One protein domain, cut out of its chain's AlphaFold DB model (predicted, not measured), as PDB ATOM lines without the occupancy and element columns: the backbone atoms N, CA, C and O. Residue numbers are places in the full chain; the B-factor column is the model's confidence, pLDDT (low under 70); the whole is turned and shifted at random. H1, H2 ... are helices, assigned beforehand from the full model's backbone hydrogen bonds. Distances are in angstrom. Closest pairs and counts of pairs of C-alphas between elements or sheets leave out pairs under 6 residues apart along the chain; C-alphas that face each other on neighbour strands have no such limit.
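Overview. This is residues 2 to 133 of the 354 residues of an uncharacterized protein of Deltaproteobacteria bacterium (UniProt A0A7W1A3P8). One long helix, H5, is the shaft of an extended rod with a part at each end: at its far end H6 and H7 fold back beside it as a small three-helix bundle, and at its near end the short helices H1, H3 and H4 make a loose head, from which H2 sticks out on its own links. Between the two ends, residues 74 to 79 of H5 stand free. The 132 printed residues hold seven named helices, H1 to H7 in order, and no named strand; the class is all helix. The whole is extended, with a radius of gyration of the C-alphas of 23.6 A and spans of 73 by 29 by 19 A.

Along the chain. Find C-alpha 2 at (-25.625, -46.468, 21.020), where H1 begins and runs to residue 8. Read on to H2, residues 17 to 25, then H3, residues 31 to 34, and H4, residues 42 to 51, 14.0 A long. At C-alpha 63, (-35.014, -40.421, 14.930), begins H5, which runs 54.3 A to residue 99. Next come H6, residues 103 to 116, 20.1 A long, and H7, residues 121 to 132, 16.5 A long, ending at C-alpha 132, (12.841, -27.319, -15.088).

Arrangement. Start at H1: it touches H3, the closest C-alphas being those of Thr 8 and Pro 31, 5.9 A apart. H2 is apart from the other six helices. H3 touches H4, with the C-alphas of Pro 31 and Asp 45 closest at 5.7 A. H4 and H5 form a helical hairpin at a shallow tilt of 17 degrees; H5 touches H4 with residues 66 to 73 alone, and the closest C-alphas, of Ala 51 and Leu 66, are 7.4 A apart. Farther on, H5, H6 and H7 form an up-and-down bundle, each helix running against the one before it. H5 touches H6 with residues 83 to 98 alone, at a shallow tilt of 19 degrees, closest at the C-alphas of Ala 94 and Ala 106, 4.1 A. H6 and H7 touch at a tilt of 35.2 degrees, only just steep, closest at the C-alphas of Ala 110 and Ala 123, 5.1 A. In H1, H2, H4, H5, H6 and H7 every O i to N i+4 pair is within hydrogen-bond range; H3 is too short for such a pair.

Size, cuts and confidence. Look for the two C-alphas farthest apart at Gln 17 and Glu 133, 74.7 A. The printed part has no cut. The link from H4 to H5, with 11 residues between them, is long. The mean pLDDT of the printed part is 89.5, and no printed residue is under 70.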
ATOM      1  N   VAL A   2     -26.397 -45.549  21.895       91.75
ATOM      2  CA  VAL A   2     -25.625 -46.468  21.020       91.75
ATOM      3  C   VAL A   2     -24.518 -45.749  20.240       91.75
ATOM      4  O   VAL A   2     -23.392 -46.220  20.226       91.75
ATOM      5  N   LEU A   3     -24.800 -44.575  19.659       90.62
ATOM      6  CA  LEU A   3     -23.769 -43.771  18.985       90.62
ATOM      7  C   LEU A   3     -22.615 -43.396  19.935       90.62
ATOM      8  O   LEU A   3     -21.458 -43.505  19.556       90.62
ATOM      9  N   PHE A   4     -22.927 -43.049  21.191       92.56
ATOM     10  CA  PHE A   4     -21.928 -42.791  22.234       92.56
ATOM     11  C   PHE A   4     -21.022 -44.006  22.466       92.56
ATOM     12  O   PHE A   4     -19.805 -43.867  22.510       92.56
ATOM     13  N   GLU A   5     -21.612 -45.198  22.580       93.19
ATOM     14  CA  GLU A   5     -20.877 -46.453  22.781       93.19
ATOM     15  C   GLU A   5     -20.031 -46.825  21.560       93.19
ATOM     16  O   GLU A   5     -18.907 -47.282  21.719       93.19
ATOM     17  N   LEU A   6     -20.505 -46.552  20.342       92.06
ATOM     18  CA  LEU A   6     -19.708 -46.744  19.127       92.06
ATOM     19  C   LEU A   6     -18.493 -45.805  19.072       92.06
ATOM     20  O   LEU A   6     -17.414 -46.238  18.677       92.06
ATOM     21  N   LEU A   7     -18.645 -44.544  19.489       90.81
ATOM     22  CA  LEU A   7     -17.561 -43.553  19.454       90.81
ATOM     23  C   LEU A   7     -16.536 -43.755  20.580       90.81
ATOM     24  O   LEU A   7     -15.335 -43.629  20.355       90.81
ATOM     25  N   THR A   8     -16.998 -44.098  21.785       90.56
ATOM     26  CA  THR A   8     -16.142 -44.206  22.982       90.56
ATOM     27  C   THR A   8     -15.707 -45.637  23.299       90.56
ATOM     28  O   THR A   8     -14.712 -45.823  23.990       90.56
ATOM     29  N   HIS A   9     -16.384 -46.657  22.752       90.50
ATOM     30  CA  HIS A   9     -16.334 -48.069  23.186       90.50
ATOM     31  C   HIS A   9     -16.757 -48.292  24.648       90.50
ATOM     32  O   HIS A   9     -16.537 -49.367  25.205       90.50
ATOM     33  N   GLU A  10     -17.405 -47.302  25.264       89.31
ATOM     34  CA  GLU A  10     -17.920 -47.371  26.625       89.31
ATOM     35  C   GLU A  10     -19.422 -47.102  26.661       89.31
ATOM     36  O   GLU A  10     -19.978 -46.312  25.897       89.31
ATOM     37  N   ARG A  11     -20.114 -47.729  27.610       88.75
ATOM     38  CA  ARG A  11     -21.538 -47.460  27.806       88.75
ATOM     39  C   ARG A  11     -21.739 -46.100  28.456       88.75
ATOM     40  O   ARG A  11     -21.133 -45.794  29.481       88.75
ATOM     41  N   LEU A  12     -22.687 -45.335  27.914       88.12
ATOM     42  CA  LEU A  12     -23.074 -44.048  28.490       88.12
ATOM     43  C   LEU A  12     -23.577 -44.218  29.935       88.12
ATOM     44  O   LEU A  12     -23.074 -43.544  30.831       88.12
ATOM     45  N   HIS A  13     -24.489 -45.172  30.166       89.00
ATOM     46  CA  HIS A  13     -25.046 -45.496  31.485       89.00
ATOM     47  C   HIS A  13     -24.704 -46.936  31.919       89.00
ATOM     48  O   HIS A  13     -24.711 -47.842  31.077       89.00
ATOM     49  N   PRO A  14     -24.462 -47.187  33.221       84.75
ATOM     50  CA  PRO A  14     -24.289 -48.538  33.758       84.75
ATOM     51  C   PRO A  14     -25.593 -49.352  33.697       84.75
ATOM     52  O   PRO A  14     -26.686 -48.804  33.588       84.75
ATOM     53  N   THR A  15     -25.507 -50.680  33.776       83.88
ATOM     54  CA  THR A  15     -26.688 -51.563  33.745       83.88
ATOM     55  C   THR A  15     -27.441 -51.597  35.078       83.88
ATOM     56  O   THR A  15     -26.844 -51.461  36.144       83.88
ATOM     57  N   GLY A  16     -28.753 -51.855  35.035       85.31
ATOM     58  CA  GLY A  16     -29.591 -52.018  36.232       85.31
ATOM     59  C   GLY A  16     -30.057 -50.691  36.847       85.31
ATOM     60  O   GLY A  16     -30.117 -49.669  36.165       85.31
ATOM     61  N   GLN A  17     -30.406 -50.693  38.141       80.25
ATOM     62  CA  GLN A  17     -30.966 -49.505  38.813       80.25
ATOM     63  C   GLN A  17     -30.019 -48.293  38.822       80.25
ATOM     64  O   GLN A  17     -30.483 -47.157  38.730       80.25
ATOM     65  N   ALA A  18     -28.703 -48.522  38.848       79.69
ATOM     66  CA  ALA A  18     -27.703 -47.457  38.764       79.69
ATOM     67  C   ALA A  18     -27.792 -46.667  37.441       79.69
ATOM     68  O   ALA A  18     -27.603 -45.451  37.431       79.69
ATOM     69  N   GLY A  19     -28.134 -47.338  36.335       82.12
ATOM     70  CA  GLY A  19     -28.323 -46.701  35.029       82.12
ATOM     71  C   GLY A  19     -29.532 -45.779  34.983       82.12
ATOM     72  O   GLY A  19     -29.462 -44.699  34.406       82.12
ATOM     73  N   MET A  20     -30.622 -46.172  35.647       80.12
ATOM     74  CA  MET A  20     -31.842 -45.367  35.737       80.12
ATOM     75  C   MET A  20     -31.578 -44.050  36.475       80.12
ATOM     76  O   MET A  20     -31.954 -42.983  36.000       80.12
ATOM     77  N   HIS A  21     -30.873 -44.124  37.607       81.31
ATOM     78  CA  HIS A  21     -30.503 -42.949  38.395       81.31
ATOM     79  C   HIS A  21     -29.548 -42.025  37.619       81.31
ATOM     80  O   HIS A  21     -29.712 -40.807  37.622       81.31
ATOM     81  N   SER A  22     -28.596 -42.607  36.882       83.62
ATOM     82  CA  SER A  22     -27.682 -41.873  36.000       83.62
ATOM     83  C   SER A  22     -28.399 -41.169  34.839       83.62
ATOM     84  O   SER A  22     -28.034 -40.049  34.494       83.62
ATOM     85  N   ALA A  23     -29.424 -41.788  34.251       81.25
ATOM     86  CA  ALA A  23     -30.190 -41.191  33.159       81.25
ATOM     87  C   ALA A  23     -31.070 -40.016  33.616       81.25
ATOM     88  O   ALA A  23     -31.249 -39.061  32.866       81.25
ATOM     89  N   VAL A  24     -31.602 -40.069  34.842       81.94
ATOM     90  CA  VAL A  24     -32.458 -39.008  35.398       81.94
ATOM     91  C   VAL A  24     -31.641 -37.809  35.879       81.94
ATOM     92  O   VAL A  24     -32.035 -36.673  35.637       81.94
ATOM     93  N   ASN A  25     -30.491 -38.044  36.515       81.38
ATOM     94  CA  ASN A  25     -29.667 -36.963  37.068       81.38
ATOM     95  C   ASN A  25     -28.897 -36.168  36.005       81.38
ATOM     96  O   ASN A  25     -28.377 -35.098  36.310       81.38
ATOM     97  N   GLY A  26     -28.835 -36.678  34.772       75.94
ATOM     98  CA  GLY A  26     -27.962 -36.153  33.734       75.94
ATOM     99  C   GLY A  26     -26.503 -36.518  34.005       75.94
ATOM    100  O   GLY A  26     -26.002 -36.435  35.124       75.94
ATOM    101  N   ILE A  27     -25.809 -36.953  32.964       83.06
ATOM    102  CA  ILE A  27     -24.368 -37.200  32.992       83.06
ATOM    103  C   ILE A  27     -23.731 -36.544  31.778       83.06
ATOM    104  O   ILE A  27     -24.424 -36.234  30.805       83.06
ATOM    105  N   ASP A  28     -22.414 -36.361  31.831       84.12
ATOM    106  CA  ASP A  28     -21.672 -35.897  30.669       84.12
ATOM    107  C   ASP A  28     -21.872 -36.872  29.502       84.12
ATOM    108  O   ASP A  28     -21.613 -38.076  29.603       84.12
ATOM    109  N   SER A  29     -22.410 -36.334  28.413       85.94
ATOM    110  CA  SER A  29     -22.767 -37.082  27.217       85.94
ATOM    111  C   SER A  29     -21.992 -36.631  25.985       85.94
ATOM    112  O   SER A  29     -22.387 -36.970  24.872       85.94
ATOM    113  N   TRP A  30     -20.878 -35.925  26.195       90.56
ATOM    114  CA  TRP A  30     -19.884 -35.585  25.181       90.56
ATOM    115  C   TRP A  30     -18.823 -36.699  25.090       90.56
ATOM    116  O   TRP A  30     -17.994 -36.831  25.997       90.56
ATOM    117  N   PRO A  31     -18.846 -37.553  24.045       90.94
ATOM    118  CA  PRO A  31     -17.810 -38.556  23.799       90.94
ATOM    119  C   PRO A  31     -16.366 -38.054  23.951       90.94
ATOM    120  O   PRO A  31     -15.552 -38.738  24.577       90.94
ATOM    121  N   ALA A  32     -16.049 -36.864  23.429       89.19
ATOM    122  CA  ALA A  32     -14.689 -36.321  23.446       89.19
ATOM    123  C   ALA A  32     -14.158 -36.053  24.865       89.19
ATOM    124  O   ALA A  32     -12.965 -36.210  25.113       89.19
ATOM    125  N   HIS A  33     -15.027 -35.709  25.821       90.06
ATOM    126  CA  HIS A  33     -14.623 -35.521  27.219       90.06
ATOM    127  C   HIS A  33     -14.276 -36.838  27.915       90.06
ATOM    128  O   HIS A  33     -13.443 -36.863  28.821       90.06
ATOM    129  N   ARG A  34     -14.921 -37.938  27.511       86.06
ATOM    130  CA  ARG A  34     -14.759 -39.244  28.159       86.06
ATOM    131  C   ARG A  34     -13.555 -40.010  27.629       86.06
ATOM    132  O   ARG A  34     -12.912 -40.727  28.385       86.06
ATOM    133  N   THR A  35     -13.238 -39.830  26.351       87.00
ATOM    134  CA  THR A  35     -12.065 -40.433  25.711       87.00
ATOM    135  C   THR A  35     -11.271 -39.374  24.941       87.00
ATOM    136  O   THR A  35     -11.335 -39.360  23.710       87.00
ATOM    137  N   PRO A  36     -10.521 -38.494  25.634       83.69
ATOM    138  CA  PRO A  36      -9.763 -37.412  24.996       83.69
ATOM    139  C   PRO A  36      -8.635 -37.918  24.084       83.69
ATOM    140  O   PRO A  36      -8.225 -37.217  23.166       83.69
ATOM    141  N   ASP A  37      -8.173 -39.154  24.291       82.75
ATOM    142  CA  ASP A  37      -7.139 -39.789  23.468       82.75
ATOM    143  C   ASP A  37      -7.667 -40.304  22.111       82.75
ATOM    144  O   ASP A  37      -6.892 -40.802  21.293       82.75
ATOM    145  N   ARG A  38      -8.985 -40.229  21.858       84.62
ATOM    146  CA  ARG A  38      -9.607 -40.675  20.602       84.62
ATOM    147  C   ARG A  38      -9.991 -39.480  19.741       84.62
ATOM    148  O   ARG A  38     -10.615 -38.532  20.204       84.62
ATOM    149  N   GLU A  39      -9.681 -39.573  18.454       85.12
ATOM    150  CA  GLU A  39     -10.009 -38.546  17.466       85.12
ATOM    151  C   GLU A  39     -11.497 -38.638  17.081       85.12
ATOM    152  O   GLU A  39     -11.884 -39.300  16.118       85.12
ATOM    153  N   ILE A  40     -12.360 -38.033  17.901       87.44
ATOM    154  CA  ILE A  40     -13.810 -38.024  17.687       87.44
ATOM    155  C   ILE A  40     -14.189 -36.756  16.906       87.44
ATOM    156  O   ILE A  40     -13.911 -35.652  17.381       87.44
ATOM    157  N   PRO A  41     -14.846 -36.870  15.734       88.75
ATOM    158  CA  PRO A  41     -15.270 -35.706  14.968       88.75
ATOM    159  C   PRO A  41     -16.228 -34.820  15.781       88.75
ATOM    160  O   PRO A  41     -17.214 -35.338  16.320       88.75
ATOM    161  N   PRO A  42     -16.021 -33.489  15.820       87.62
ATOM    162  CA  PRO A  42     -16.828 -32.577  16.640       87.62
ATOM    163  C   PRO A  42     -18.313 -32.585  16.247       87.62
ATOM    164  O   PRO A  42     -19.194 -32.345  17.072       87.62
ATOM    165  N   GLU A  43     -18.608 -32.909  14.987       88.44
ATOM    166  CA  GLU A  43     -19.965 -33.040  14.460       88.44
ATOM    167  C   GLU A  43     -20.708 -34.231  15.087       88.44
ATOM    168  O   GLU A  43     -21.858 -34.086  15.507       88.44
ATOM    169  N   LEU A  44     -20.042 -35.386  15.215       92.19
ATOM    170  CA  LEU A  44     -20.596 -36.585  15.855       92.19
ATOM    171  C   LEU A  44     -20.637 -36.462  17.385       92.19
ATOM    172  O   LEU A  44     -21.560 -36.982  18.017       92.19
ATOM    173  N   ASP A  45     -19.681 -35.745  17.971       91.94
ATOM    174  CA  ASP A  45     -19.625 -35.435  19.402       91.94
ATOM    175  C   ASP A  45     -20.839 -34.588  19.832       91.94
ATOM    176  O   ASP A  45     -21.646 -35.006  20.669       91.94
ATOM    177  N   ALA A  46     -21.074 -33.468  19.137       91.94
ATOM    178  CA  ALA A  46     -22.227 -32.598  19.371       91.94
ATOM    179  C   ALA A  46     -23.571 -33.281  19.059       91.94
ATOM    180  O   ALA A  46     -24.569 -33.048  19.750       91.94
ATOM    181  N   LEU A  47     -23.622 -34.130  18.024       93.25
ATOM    182  CA  LEU A  47     -24.799 -34.946  17.704       93.25
ATOM    183  C   LEU A  47     -25.131 -35.925  18.823       93.25
ATOM    184  O   LEU A  47     -26.305 -36.097  19.155       93.25
ATOM    185  N   THR A  48     -24.111 -36.551  19.407       93.12
ATOM    186  CA  THR A  48     -24.285 -37.498  20.503       93.12
ATOM    187  C   THR A  48     -24.827 -36.791  21.735       93.12
ATOM    188  O   THR A  48     -25.871 -37.215  22.230       93.12
ATOM    189  N   ALA A  49     -24.216 -35.673  22.138       92.00
ATOM    190  CA  ALA A  49     -24.669 -34.870  23.273       92.00
ATOM    191  C   ALA A  49     -26.128 -34.402  23.106       92.00
ATOM    192  O   ALA A  49     -26.954 -34.589  24.002       92.00
ATOM    193  N   LYS A  50     -26.498 -33.885  21.923       92.25
ATOM    194  CA  LYS A  50     -27.887 -33.492  21.619       92.25
ATOM    195  C   LYS A  50     -28.852 -34.676  21.598       92.25
ATOM    196  O   LYS A  50     -29.978 -34.560  22.067       92.25
ATOM    197  N   ALA A  51     -28.454 -35.828  21.065       92.31
ATOM    198  CA  ALA A  51     -29.313 -37.013  21.026       92.31
ATOM    199  C   ALA A  51     -29.614 -37.579  22.427       92.31
ATOM    200  O   ALA A  51     -30.612 -38.281  22.604       92.31
ATOM    201  N   THR A  52     -28.755 -37.302  23.412       91.00
ATOM    202  CA  THR A  52     -28.848 -37.833  24.780       91.00
ATOM    203  C   THR A  52     -29.118 -36.780  25.854       91.00
ATOM    204  O   THR A  52     -29.036 -37.112  27.033       91.00
ATOM    205  N   ALA A  53     -29.469 -35.546  25.477       89.88
ATOM    206  CA  ALA A  53     -29.803 -34.480  26.423       89.88
ATOM    207  C   ALA A  53     -30.921 -34.908  27.394       89.88
ATOM    208  O   ALA A  53     -31.859 -35.601  27.001       89.88
ATOM    209  N   THR A  54     -30.854 -34.514  28.669       86.94
ATOM    210  CA  THR A  54     -31.853 -34.932  29.670       86.94
ATOM    211  C   THR A  54     -33.222 -34.314  29.389       86.94
ATOM    212  O   THR A  54     -34.228 -35.024  29.435       86.94
ATOM    213  N   ASP A  55     -33.276 -33.030  29.025       87.94
ATOM    214  CA  ASP A  55     -34.520 -32.366  28.633       87.94
ATOM    215  C   ASP A  55     -34.946 -32.805  27.225       87.94
ATOM    216  O   ASP A  55     -34.166 -32.784  26.275       87.94
ATOM    217  N   ARG A  56     -36.216 -33.196  27.074       86.62
ATOM    218  CA  ARG A  56     -36.797 -33.557  25.777       86.62
ATOM    219  C   ARG A  56     -36.776 -32.384  24.795       86.62
ATOM    220  O   ARG A  56     -36.638 -32.640  23.605       86.62
ATOM    221  N   ALA A  57     -36.937 -31.146  25.264       89.38
ATOM    222  CA  ALA A  57     -36.943 -29.965  24.399       89.38
ATOM    223  C   ALA A  57     -35.565 -29.676  23.776       89.38
ATOM    224  O   ALA A  57     -35.490 -29.097  22.695       89.38
ATOM    225  N   GLU A  58     -34.490 -30.118  24.431       87.69
ATOM    226  CA  GLU A  58     -33.108 -29.955  23.969       87.69
ATOM    227  C   GLU A  58     -32.617 -31.139  23.120       87.69
ATOM    228  O   GLU A  58     -31.562 -31.061  22.484       87.69
ATOM    229  N   ARG A  59     -33.385 -32.240  23.086       91.50
ATOM    230  CA  ARG A  59     -33.073 -33.408  22.259       91.50
ATOM    231  C   ARG A  59     -33.405 -33.175  20.792       91.50
ATOM    232  O   ARG A  59     -34.285 -32.402  20.429       91.50
ATOM    233  N   ILE A  60     -32.747 -33.960  19.944       91.56
ATOM    234  CA  ILE A  60     -33.115 -34.107  18.532       91.56
ATOM    235  C   ILE A  60     -34.584 -34.548  18.434       91.56
ATOM    236  O   ILE A  60     -34.999 -35.500  19.101       91.56
ATOM    237  N   ALA A  61     -35.368 -33.857  17.603       89.19
ATOM    238  CA  ALA A  61     -36.824 -33.952  17.633       89.19
ATOM    239  C   ALA A  61     -37.339 -35.314  17.146       89.19
ATOM    240  O   ALA A  61     -38.368 -35.802  17.620       89.19
ATOM    241  N   THR A  62     -36.633 -35.941  16.198       93.25
ATOM    242  CA  THR A  62     -37.015 -37.240  15.632       93.25
ATOM    243  C   THR A  62     -35.810 -38.139  15.361       93.25
ATOM    244  O   THR A  62     -34.705 -37.674  15.091       93.25
ATOM    245  N   ALA A  63     -36.036 -39.457  15.347       91.75
ATOM    246  CA  ALA A  63     -35.014 -40.421  14.930       91.75
ATOM    247  C   ALA A  63     -34.559 -40.203  13.475       91.75
ATOM    248  O   ALA A  63     -33.400 -40.446  13.147       91.75
ATOM    249  N   ARG A  64     -35.459 -39.706  12.614       92.06
ATOM    250  CA  ARG A  64     -35.153 -39.363  11.222       92.06
ATOM    251  C   ARG A  64     -34.134 -38.232  11.131       92.06
ATOM    252  O   ARG A  64     -33.177 -38.355  10.382       92.06
ATOM    253  N   GLU A  65     -34.304 -37.181  11.927       93.00
ATOM    254  CA  GLU A  65     -33.380 -36.044  11.957       93.00
ATOM    255  C   GLU A  65     -31.964 -36.466  12.391       93.00
ATOM    256  O   GLU A  65     -30.978 -36.033  11.794       93.00
ATOM    257  N   LEU A  66     -31.844 -37.352  13.389       92.50
ATOM    258  CA  LEU A  66     -30.549 -37.925  13.782       92.50
ATOM    259  C   LEU A  66     -29.925 -38.728  12.628       92.50
ATOM    260  O   LEU A  66     -28.741 -38.565  12.340       92.50
ATOM    261  N   GLY A  67     -30.723 -39.563  11.955       92.69
ATOM    262  CA  GLY A  67     -30.276 -40.342  10.800       92.69
ATOM    263  C   GLY A  67     -29.793 -39.469   9.638       92.69
ATOM    264  O   GLY A  67     -28.722 -39.723   9.099       92.69
ATOM    265  N   GLU A  68     -30.528 -38.408   9.295       93.88
ATOM    266  CA  GLU A  68     -30.167 -37.471   8.221       93.88
ATOM    267  C   GLU A  68     -28.846 -36.743   8.516       93.88
ATOM    268  O   GLU A  68     -28.000 -36.613   7.632       93.88
ATOM    269  N   LYS A  69     -28.619 -36.322   9.767       92.31
ATOM    270  CA  LYS A  69     -27.367 -35.655  10.155       92.31
ATOM    271  C   LYS A  69     -26.160 -36.601  10.143       92.31
ATOM    272  O   LYS A  69     -25.088 -36.187   9.712       92.31
ATOM    273  N   ILE A  70     -26.326 -37.858  10.571       92.56
ATOM    274  CA  ILE A  70     -25.267 -38.879  10.467       92.56
ATOM    275  C   ILE A  70     -24.979 -39.199   8.996       92.56
ATOM    276  O   ILE A  70     -23.819 -39.276   8.607       92.56
ATOM    277  N   GLN A  71     -26.021 -39.350   8.173       91.25
ATOM    278  CA  GLN A  71     -25.865 -39.618   6.745       91.25
ATOM    279  C   GLN A  71     -25.078 -38.499   6.054       91.25
ATOM    280  O   GLN A  71     -24.143 -38.786   5.320       91.25
ATOM    281  N   MET A  72     -25.387 -37.235   6.358       88.94
ATOM    282  CA  MET A  72     -24.670 -36.079   5.814       88.94
ATOM    283  C   MET A  72     -23.177 -36.075   6.184       88.94
ATOM    284  O   MET A  72     -22.345 -35.763   5.335       88.94
ATOM    285  N   PHE A  73     -22.830 -36.453   7.420       88.75
ATOM    286  CA  PHE A  73     -21.433 -36.616   7.840       88.75
ATOM    287  C   PHE A  73     -20.729 -37.722   7.037       88.75
ATOM    288  O   PHE A  73     -19.657 -37.503   6.473       88.75
ATOM    289  N   LEU A  74     -21.360 -38.897   6.933       89.31
ATOM    290  CA  LEU A  74     -20.808 -40.036   6.190       89.31
ATOM    291  C   LEU A  74     -20.656 -39.736   4.693       89.31
ATOM    292  O   LEU A  74     -19.682 -40.164   4.075       89.31
ATOM    293  N   ASP A  75     -21.593 -38.989   4.108       86.56
ATOM    294  CA  ASP A  75     -21.534 -38.578   2.706       86.56
ATOM    295  C   ASP A  75     -20.360 -37.614   2.450       86.56
ATOM    296  O   ASP A  75     -19.691 -37.728   1.421       86.56
ATOM    297  N   GLY A  76     -20.057 -36.715   3.396       86.12
ATOM    298  CA  GLY A  76     -18.912 -35.801   3.313       86.12
ATOM    299  C   GLY A  76     -17.552 -36.507   3.385       86.12
ATOM    300  O   GLY A  76     -16.642 -36.197   2.609       86.12
ATOM    301  N   ASP A  77     -17.414 -37.496   4.271       81.94
ATOM    302  CA  ASP A  77     -16.180 -38.284   4.384       81.94
ATOM    303  C   ASP A  77     -15.970 -39.172   3.144       81.94
ATOM    304  O   ASP A  77     -14.883 -39.226   2.562       81.94
ATOM    305  N   ARG A  78     -17.056 -39.766   2.631       78.25
ATOM    306  CA  ARG A  78     -17.033 -40.560   1.397       78.25
ATOM    307  C   ARG A  78     -16.646 -39.737   0.164       78.25
ATOM    308  O   ARG A  78     -15.904 -40.246  -0.677       78.25
ATOM    309  N   ASP A  79     -17.111 -38.490   0.040       86.00
ATOM    310  CA  ASP A  79     -16.679 -37.589  -1.045       86.00
ATOM    311  C   ASP A  79     -15.180 -37.268  -0.938       86.00
ATOM    312  O   ASP A  79     -14.452 -37.273  -1.934       86.00
ATOM    313  N   THR A  80     -14.687 -37.075   0.287       85.62
ATOM    314  CA  THR A  80     -13.268 -36.803   0.551       85.62
ATOM    315  C   THR A  80     -12.386 -38.000   0.191       85.62
ATOM    316  O   THR A  80     -11.375 -37.847  -0.504       85.62
ATOM    317  N   GLU A  81     -12.770 -39.207   0.606       86.06
ATOM    318  CA  GLU A  81     -12.047 -40.434   0.273       86.06
ATOM    319  C   GLU A  81     -12.079 -40.718  -1.238       86.06
ATOM    320  O   GLU A  81     -11.045 -41.032  -1.841       86.06
ATOM    321  N   LEU A  82     -13.233 -40.515  -1.885       88.69
ATOM    322  CA  LEU A  82     -13.368 -40.650  -3.333       88.69
ATOM    323  C   LEU A  82     -12.450 -39.668  -4.071       88.69
ATOM    324  O   LEU A  82     -11.717 -40.090  -4.973       88.69
ATOM    325  N   ARG A  83     -12.431 -38.392  -3.668       90.19
ATOM    326  CA  ARG A  83     -11.562 -37.360  -4.252       90.19
ATOM    327  C   ARG A  83     -10.084 -37.730  -4.118       90.19
ATOM    328  O   ARG A  83      -9.365 -37.692  -5.117       90.19
ATOM    329  N   ARG A  84      -9.647 -38.193  -2.940       90.94
ATOM    330  CA  ARG A  84      -8.275 -38.691  -2.718       90.94
ATOM    331  C   ARG A  84      -7.945 -39.903  -3.593       90.94
ATOM    332  O   ARG A  84      -6.850 -39.984  -4.149       90.94
ATOM    333  N   SER A  85      -8.879 -40.843  -3.749       93.62
ATOM    334  CA  SER A  85      -8.676 -42.030  -4.596       93.62
ATOM    335  C   SER A  85      -8.521 -41.674  -6.081       93.62
ATOM    336  O   SER A  85      -7.720 -42.278  -6.794       93.62
ATOM    337  N   LEU A  86      -9.280 -40.684  -6.562       93.81
ATOM    338  CA  LEU A  86      -9.188 -40.176  -7.929       93.81
ATOM    339  C   LEU A  86      -7.878 -39.417  -8.141       93.81
ATOM    340  O   LEU A  86      -7.207 -39.648  -9.142       93.81
ATOM    341  N   ALA A  87      -7.476 -38.586  -7.177       95.25
ATOM    342  CA  ALA A  87      -6.208 -37.863  -7.232       95.25
ATOM    343  C   ALA A  87      -5.006 -38.817  -7.362       95.25
ATOM    344  O   ALA A  87      -4.136 -38.602  -8.204       95.25
ATOM    345  N   LYS A  88      -4.991 -39.917  -6.592       95.44
ATOM    346  CA  LYS A  88      -3.950 -40.957  -6.691       95.44
ATOM    347  C   LYS A  88      -3.915 -41.625  -8.067       95.44
ATOM    348  O   LYS A  88      -2.838 -41.748  -8.636       95.44
ATOM    349  N   ARG A  89      -5.077 -41.977  -8.628       96.38
ATOM    350  CA  ARG A  89      -5.157 -42.552  -9.985       96.38
ATOM    351  C   ARG A  89      -4.576 -41.615 -11.043       96.38
ATOM    352  O   ARG A  89      -3.749 -42.043 -11.835       96.38
ATOM    353  N   HIS A  90      -4.935 -40.331 -11.001       97.12
ATOM    354  CA  HIS A  90      -4.367 -39.341 -11.918       97.12
ATOM    355  C   HIS A  90      -2.846 -39.182 -11.754       97.12
ATOM    356  O   HIS A  90      -2.147 -38.971 -12.743       97.12
ATOM    357  N   LEU A  91      -2.307 -39.307 -10.535       96.94
ATOM    358  CA  LEU A  91      -0.855 -39.313 -10.328       96.94
ATOM    359  C   LEU A  91      -0.196 -40.549 -10.959       96.94
ATOM    360  O   LEU A  91       0.840 -40.413 -11.608       96.94
ATOM    361  N   ASP A  92      -0.780 -41.734 -10.787       97.06
ATOM    362  CA  ASP A  92      -0.252 -42.969 -11.374       97.06
ATOM    363  C   ASP A  92      -0.247 -42.891 -12.910       97.06
ATOM    364  O   ASP A  92       0.779 -43.155 -13.541       97.06
ATOM    365  N   ASP A  93      -1.342 -42.414 -13.508       96.06
ATOM    366  CA  ASP A  93      -1.444 -42.182 -14.954       96.06
ATOM    367  C   ASP A  93      -0.401 -41.161 -15.442       96.06
ATOM    368  O   ASP A  93       0.222 -41.346 -16.493       96.06
ATOM    369  N   ALA A  94      -0.149 -40.104 -14.661       95.44
ATOM    370  CA  ALA A  94       0.869 -39.107 -14.977       95.44
ATOM    371  C   ALA A  94       2.286 -39.700 -14.987       95.44
ATOM    372  O   ALA A  94       3.086 -39.372 -15.867       95.44
ATOM    373  N   LEU A  95       2.603 -40.582 -14.034       94.94
ATOM    374  CA  LEU A  95       3.897 -41.264 -13.960       94.94
ATOM    375  C   LEU A  95       4.091 -42.235 -15.129       94.94
ATOM    376  O   LEU A  95       5.174 -42.266 -15.718       94.94
ATOM    377  N   VAL A  96       3.046 -42.981 -15.500       96.56
ATOM    378  CA  VAL A  96       3.063 -43.871 -16.671       96.56
ATOM    379  C   VAL A  96       3.289 -43.071 -17.954       96.56
ATOM    380  O   VAL A  96       4.170 -43.415 -18.744       96.56
ATOM    381  N   ALA A  97       2.562 -41.968 -18.145       93.62
ATOM    382  CA  ALA A  97       2.738 -41.089 -19.299       93.62
ATOM    383  C   ALA A  97       4.143 -40.464 -19.347       93.62
ATOM    384  O   ALA A  97       4.764 -40.406 -20.410       93.62
ATOM    385  N   PHE A  98       4.684 -40.054 -18.194       92.38
ATOM    386  CA  PHE A  98       6.033 -39.501 -18.102       92.38
ATOM    387  C   PHE A  98       7.100 -40.534 -18.487       92.38
ATOM    388  O   PHE A  98       8.019 -40.215 -19.244       92.38
ATOM    389  N   ALA A  99       6.952 -41.779 -18.025       91.81
ATOM    390  CA  ALA A  99       7.829 -42.889 -18.394       91.81
ATOM    391  C   ALA A  99       7.728 -43.251 -19.887       91.81
ATOM    392  O   ALA A  99       8.732 -43.595 -20.503       91.81
ATOM    393  N   ALA A 100       6.542 -43.113 -20.486       91.56
ATOM    394  CA  ALA A 100       6.315 -43.286 -21.921       91.56
ATOM    395  C   ALA A 100       6.780 -42.086 -22.776       91.56
ATOM    396  O   ALA A 100       6.549 -42.070 -23.983       91.56
ATOM    397  N   HIS A 101       7.414 -41.077 -22.167       87.06
ATOM    398  CA  HIS A 101       7.812 -39.816 -22.799       87.06
ATOM    399  C   HIS A 101       6.649 -38.978 -23.375       87.06
ATOM    400  O   HIS A 101       6.890 -38.003 -24.090       87.06
ATOM    401  N   ASP A 102       5.397 -39.267 -23.003       88.50
ATOM    402  CA  ASP A 102       4.243 -38.414 -23.304       88.50
ATOM    403  C   ASP A 102       4.109 -37.317 -22.242       88.50
ATOM    404  O   ASP A 102       3.303 -37.359 -21.307       88.50
ATOM    405  N   ARG A 103       4.950 -36.294 -22.398       85.88
ATOM    406  CA  ARG A 103       5.042 -35.170 -21.463       85.88
ATOM    407  C   ARG A 103       3.755 -34.339 -21.385       85.88
ATOM    408  O   ARG A 103       3.487 -33.737 -20.347       85.88
ATOM    409  N   SER A 104       2.960 -34.299 -22.459       86.62
ATOM    410  CA  SER A 104       1.691 -33.558 -22.502       86.62
ATOM    411  C   SER A 104       0.627 -34.255 -21.659       86.62
ATOM    412  O   SER A 104      -0.020 -33.620 -20.820       86.62
ATOM    413  N   ALA A 105       0.479 -35.574 -21.824       89.69
ATOM    414  CA  ALA A 105      -0.402 -36.363 -20.975       89.69
ATOM    415  C   ALA A 105       0.056 -36.349 -19.511       89.69
ATOM    416  O   ALA A 105      -0.768 -36.094 -18.634       89.69
ATOM    417  N   ALA A 106       1.360 -36.495 -19.256       92.62
ATOM    418  CA  ALA A 106       1.917 -36.426 -17.907       92.62
ATOM    419  C   ALA A 106       1.596 -35.096 -17.202       92.62
ATOM    420  O   ALA A 106       1.134 -35.097 -16.062       92.62
ATOM    421  N   MET A 107       1.778 -33.958 -17.884       91.12
ATOM    422  CA  MET A 107       1.476 -32.634 -17.328       91.12
ATOM    423  C   MET A 107      -0.017 -32.461 -17.021       91.12
ATOM    424  O   MET A 107      -0.386 -31.927 -15.974       91.12
ATOM    425  N   ARG A 108      -0.892 -32.935 -17.915       92.81
ATOM    426  CA  ARG A 108      -2.347 -32.834 -17.751       92.81
ATOM    427  C   ARG A 108      -2.856 -33.675 -16.582       92.81
ATOM    428  O   ARG A 108      -3.648 -33.172 -15.787       92.81
ATOM    429  N   GLU A 109      -2.417 -34.926 -16.471       96.06
ATOM    430  CA  GLU A 109      -2.866 -35.812 -15.392       96.06
ATOM    431  C   GLU A 109      -2.269 -35.401 -14.035       96.06
ATOM    432  O   GLU A 109      -2.997 -35.356 -13.044       96.06
ATOM    433  N   ALA A 110      -1.010 -34.944 -13.987       94.00
ATOM    434  CA  ALA A 110      -0.429 -34.389 -12.761       94.00
ATOM    435  C   ALA A 110      -1.180 -33.130 -12.282       94.00
ATOM    436  O   ALA A 110      -1.432 -32.974 -11.086       94.00
ATOM    437  N   GLY A 111      -1.600 -32.259 -13.208       93.00
ATOM    438  CA  GLY A 111      -2.421 -31.088 -12.888       93.00
ATOM    439  C   GLY A 111      -3.798 -31.457 -12.324       93.00
ATOM    440  O   GLY A 111      -4.258 -30.835 -11.368       93.00
ATOM    441  N   ARG A 112      -4.442 -32.501 -12.864       93.81
ATOM    442  CA  ARG A 112      -5.717 -33.030 -12.341       93.81
ATOM    443  C   ARG A 112      -5.566 -33.640 -10.950       93.81
ATOM    444  O   ARG A 112      -6.410 -33.384 -10.095       93.81
ATOM    445  N   ALA A 113      -4.491 -34.391 -10.714       95.75
ATOM    446  CA  ALA A 113      -4.178 -34.934  -9.394       95.75
ATOM    447  C   ALA A 113      -4.044 -33.813  -8.350       95.75
ATOM    448  O   ALA A 113      -4.678 -33.882  -7.299       95.75
ATOM    449  N   LEU A 114      -3.298 -32.749  -8.675       93.19
ATOM    450  CA  LEU A 114      -3.084 -31.610  -7.778       93.19
ATOM    451  C   LEU A 114      -4.359 -30.781  -7.542       93.19
ATOM    452  O   LEU A 114      -4.568 -30.269  -6.446       93.19
ATOM    453  N   ALA A 115      -5.229 -30.659  -8.551       93.31
ATOM    454  CA  ALA A 115      -6.512 -29.969  -8.412       93.31
ATOM    455  C   ALA A 115      -7.505 -30.726  -7.509       93.31
ATOM    456  O   ALA A 115      -8.314 -30.099  -6.828       93.31
ATOM    457  N   LEU A 116      -7.460 -32.064  -7.511       92.88
ATOM    458  CA  LEU A 116      -8.300 -32.904  -6.652       92.88
ATOM    459  C   LEU A 116      -7.757 -32.986  -5.221       92.88
ATOM    460  O   LEU A 116      -8.537 -32.964  -4.274       92.88
ATOM    461  N   ASP A 117      -6.441 -33.073  -5.055       93.38
ATOM    462  CA  ASP A 117      -5.795 -33.108  -3.745       93.38
ATOM    463  C   ASP A 117      -4.514 -32.256  -3.752       93.38
ATOM    464  O   ASP A 117      -3.449 -32.721  -4.172       93.38
ATOM    465  N   PRO A 118      -4.578 -31.010  -3.250       90.44
ATOM    466  CA  PRO A 118      -3.411 -30.132  -3.162       90.44
ATOM    467  C   PRO A 118      -2.297 -30.663  -2.247       90.44
ATOM    468  O   PRO A 118      -1.163 -30.201  -2.338       90.44
ATOM    469  N   THR A 119      -2.592 -31.624  -1.361       89.94
ATOM    470  CA  THR A 119      -1.612 -32.193  -0.417       89.94
ATOM    471  C   THR A 119      -0.753 -33.300  -1.039       89.94
ATOM    472  O   THR A 119       0.203 -33.785  -0.426       89.94
ATOM    473  N   LEU A 120      -1.042 -33.687  -2.285       91.75
ATOM    474  CA  LEU A 120      -0.337 -34.725  -3.033       91.75
ATOM    475  C   LEU A 120       0.986 -34.183  -3.619       91.75
ATOM    476  O   LEU A 120       1.139 -33.987  -4.824       91.75
ATOM    477  N   HIS A 121       1.973 -33.973  -2.742       90.44
ATOM    478  CA  HIS A 121       3.272 -33.342  -3.036       90.44
ATOM    479  C   HIS A 121       3.982 -33.907  -4.281       90.44
ATOM    480  O   HIS A 121       4.536 -33.150  -5.076       90.44
ATOM    481  N   ARG A 122       3.898 -35.227  -4.507       90.81
ATOM    482  CA  ARG A 122       4.487 -35.900  -5.679       90.81
ATOM    483  C   ARG A 122       3.982 -35.369  -7.024       90.81
ATOM    484  O   ARG A 122       4.750 -35.334  -7.981       90.81
ATOM    485  N   ALA A 123       2.714 -34.963  -7.118       90.44
ATOM    486  CA  ALA A 123       2.171 -34.379  -8.345       90.44
ATOM    487  C   ALA A 123       2.819 -33.014  -8.634       90.44
ATOM    488  O   ALA A 123       3.204 -32.737  -9.770       90.44
ATOM    489  N   GLY A 124       3.011 -32.201  -7.589       88.69
ATOM    490  CA  GLY A 124       3.728 -30.928  -7.669       88.69
ATOM    491  C   GLY A 124       5.189 -31.107  -8.088       88.69
ATOM    492  O   GLY A 124       5.632 -30.465  -9.036       88.69
ATOM    493  N   GLU A 125       5.912 -32.039  -7.460       91.50
ATOM    494  CA  GLU A 125       7.305 -32.364  -7.813       91.50
ATOM    495  C   GLU A 125       7.454 -32.767  -9.285       91.50
ATOM    496  O   GLU A 125       8.378 -32.312  -9.965       91.50
ATOM    497  N   LEU A 126       6.533 -33.592  -9.798       91.06
ATOM    498  CA  LEU A 126       6.546 -34.029 -11.192       91.06
ATOM    499  C   LEU A 126       6.347 -32.850 -12.155       91.06
ATOM    500  O   LEU A 126       7.085 -32.733 -13.134       91.06
ATOM    501  N   ILE A 127       5.404 -31.947 -11.863       89.94
ATOM    502  CA  ILE A 127       5.185 -30.720 -12.646       89.94
ATOM    503  C   ILE A 127       6.432 -29.833 -12.608       89.94
ATOM    504  O   ILE A 127       6.922 -29.422 -13.660       89.94
ATOM    505  N   THR A 128       6.985 -29.576 -11.420       89.38
ATOM    506  CA  THR A 128       8.188 -28.751 -11.251       89.38
ATOM    507  C   THR A 128       9.364 -29.327 -12.028       89.38
ATOM    508  O   THR A 128      10.002 -28.607 -12.796       89.38
ATOM    509  N   ARG A 129       9.615 -30.635 -11.917       89.69
ATOM    510  CA  ARG A 129      10.647 -31.314 -12.707       89.69
ATOM    511  C   ARG A 129      10.394 -31.152 -14.201       89.69
ATOM    512  O   ARG A 129      11.310 -30.812 -14.952       89.69
ATOM    513  N   MET A 130       9.146 -31.334 -14.637       88.88
ATOM    514  CA  MET A 130       8.798 -31.192 -16.044       88.88
ATOM    515  C   MET A 130       8.999 -29.770 -16.579       88.88
ATOM    516  O   MET A 130       9.307 -29.631 -17.764       88.88
ATOM    517  N   MET A 131       8.853 -28.744 -15.741       85.12
ATOM    518  CA  MET A 131       9.116 -27.349 -16.102       85.12
ATOM    519  C   MET A 131      10.608 -26.989 -16.094       85.12
ATOM    520  O   MET A 131      11.023 -26.144 -16.884       85.12
ATOM    521  N   LEU A 132      11.408 -27.612 -15.223       86.75
ATOM    522  CA  LEU A 132      12.841 -27.319 -15.088       86.75
ATOM    523  C   LEU A 132      13.716 -28.039 -16.124       86.75
ATOM    524  O   LEU A 132      14.751 -27.505 -16.515       86.75
ATOM    525  N   GLU A 133      13.318 -29.226 -16.582       80.56
ATOM    526  CA  GLU A 133      14.091 -30.031 -17.540       80.56
ATOM    527  C   GLU A 133      13.491 -29.938 -18.954       80.56
ATOM    528  O   GLU A 133      12.721 -30.820 -19.322       80.56
TER     529      GLU A 133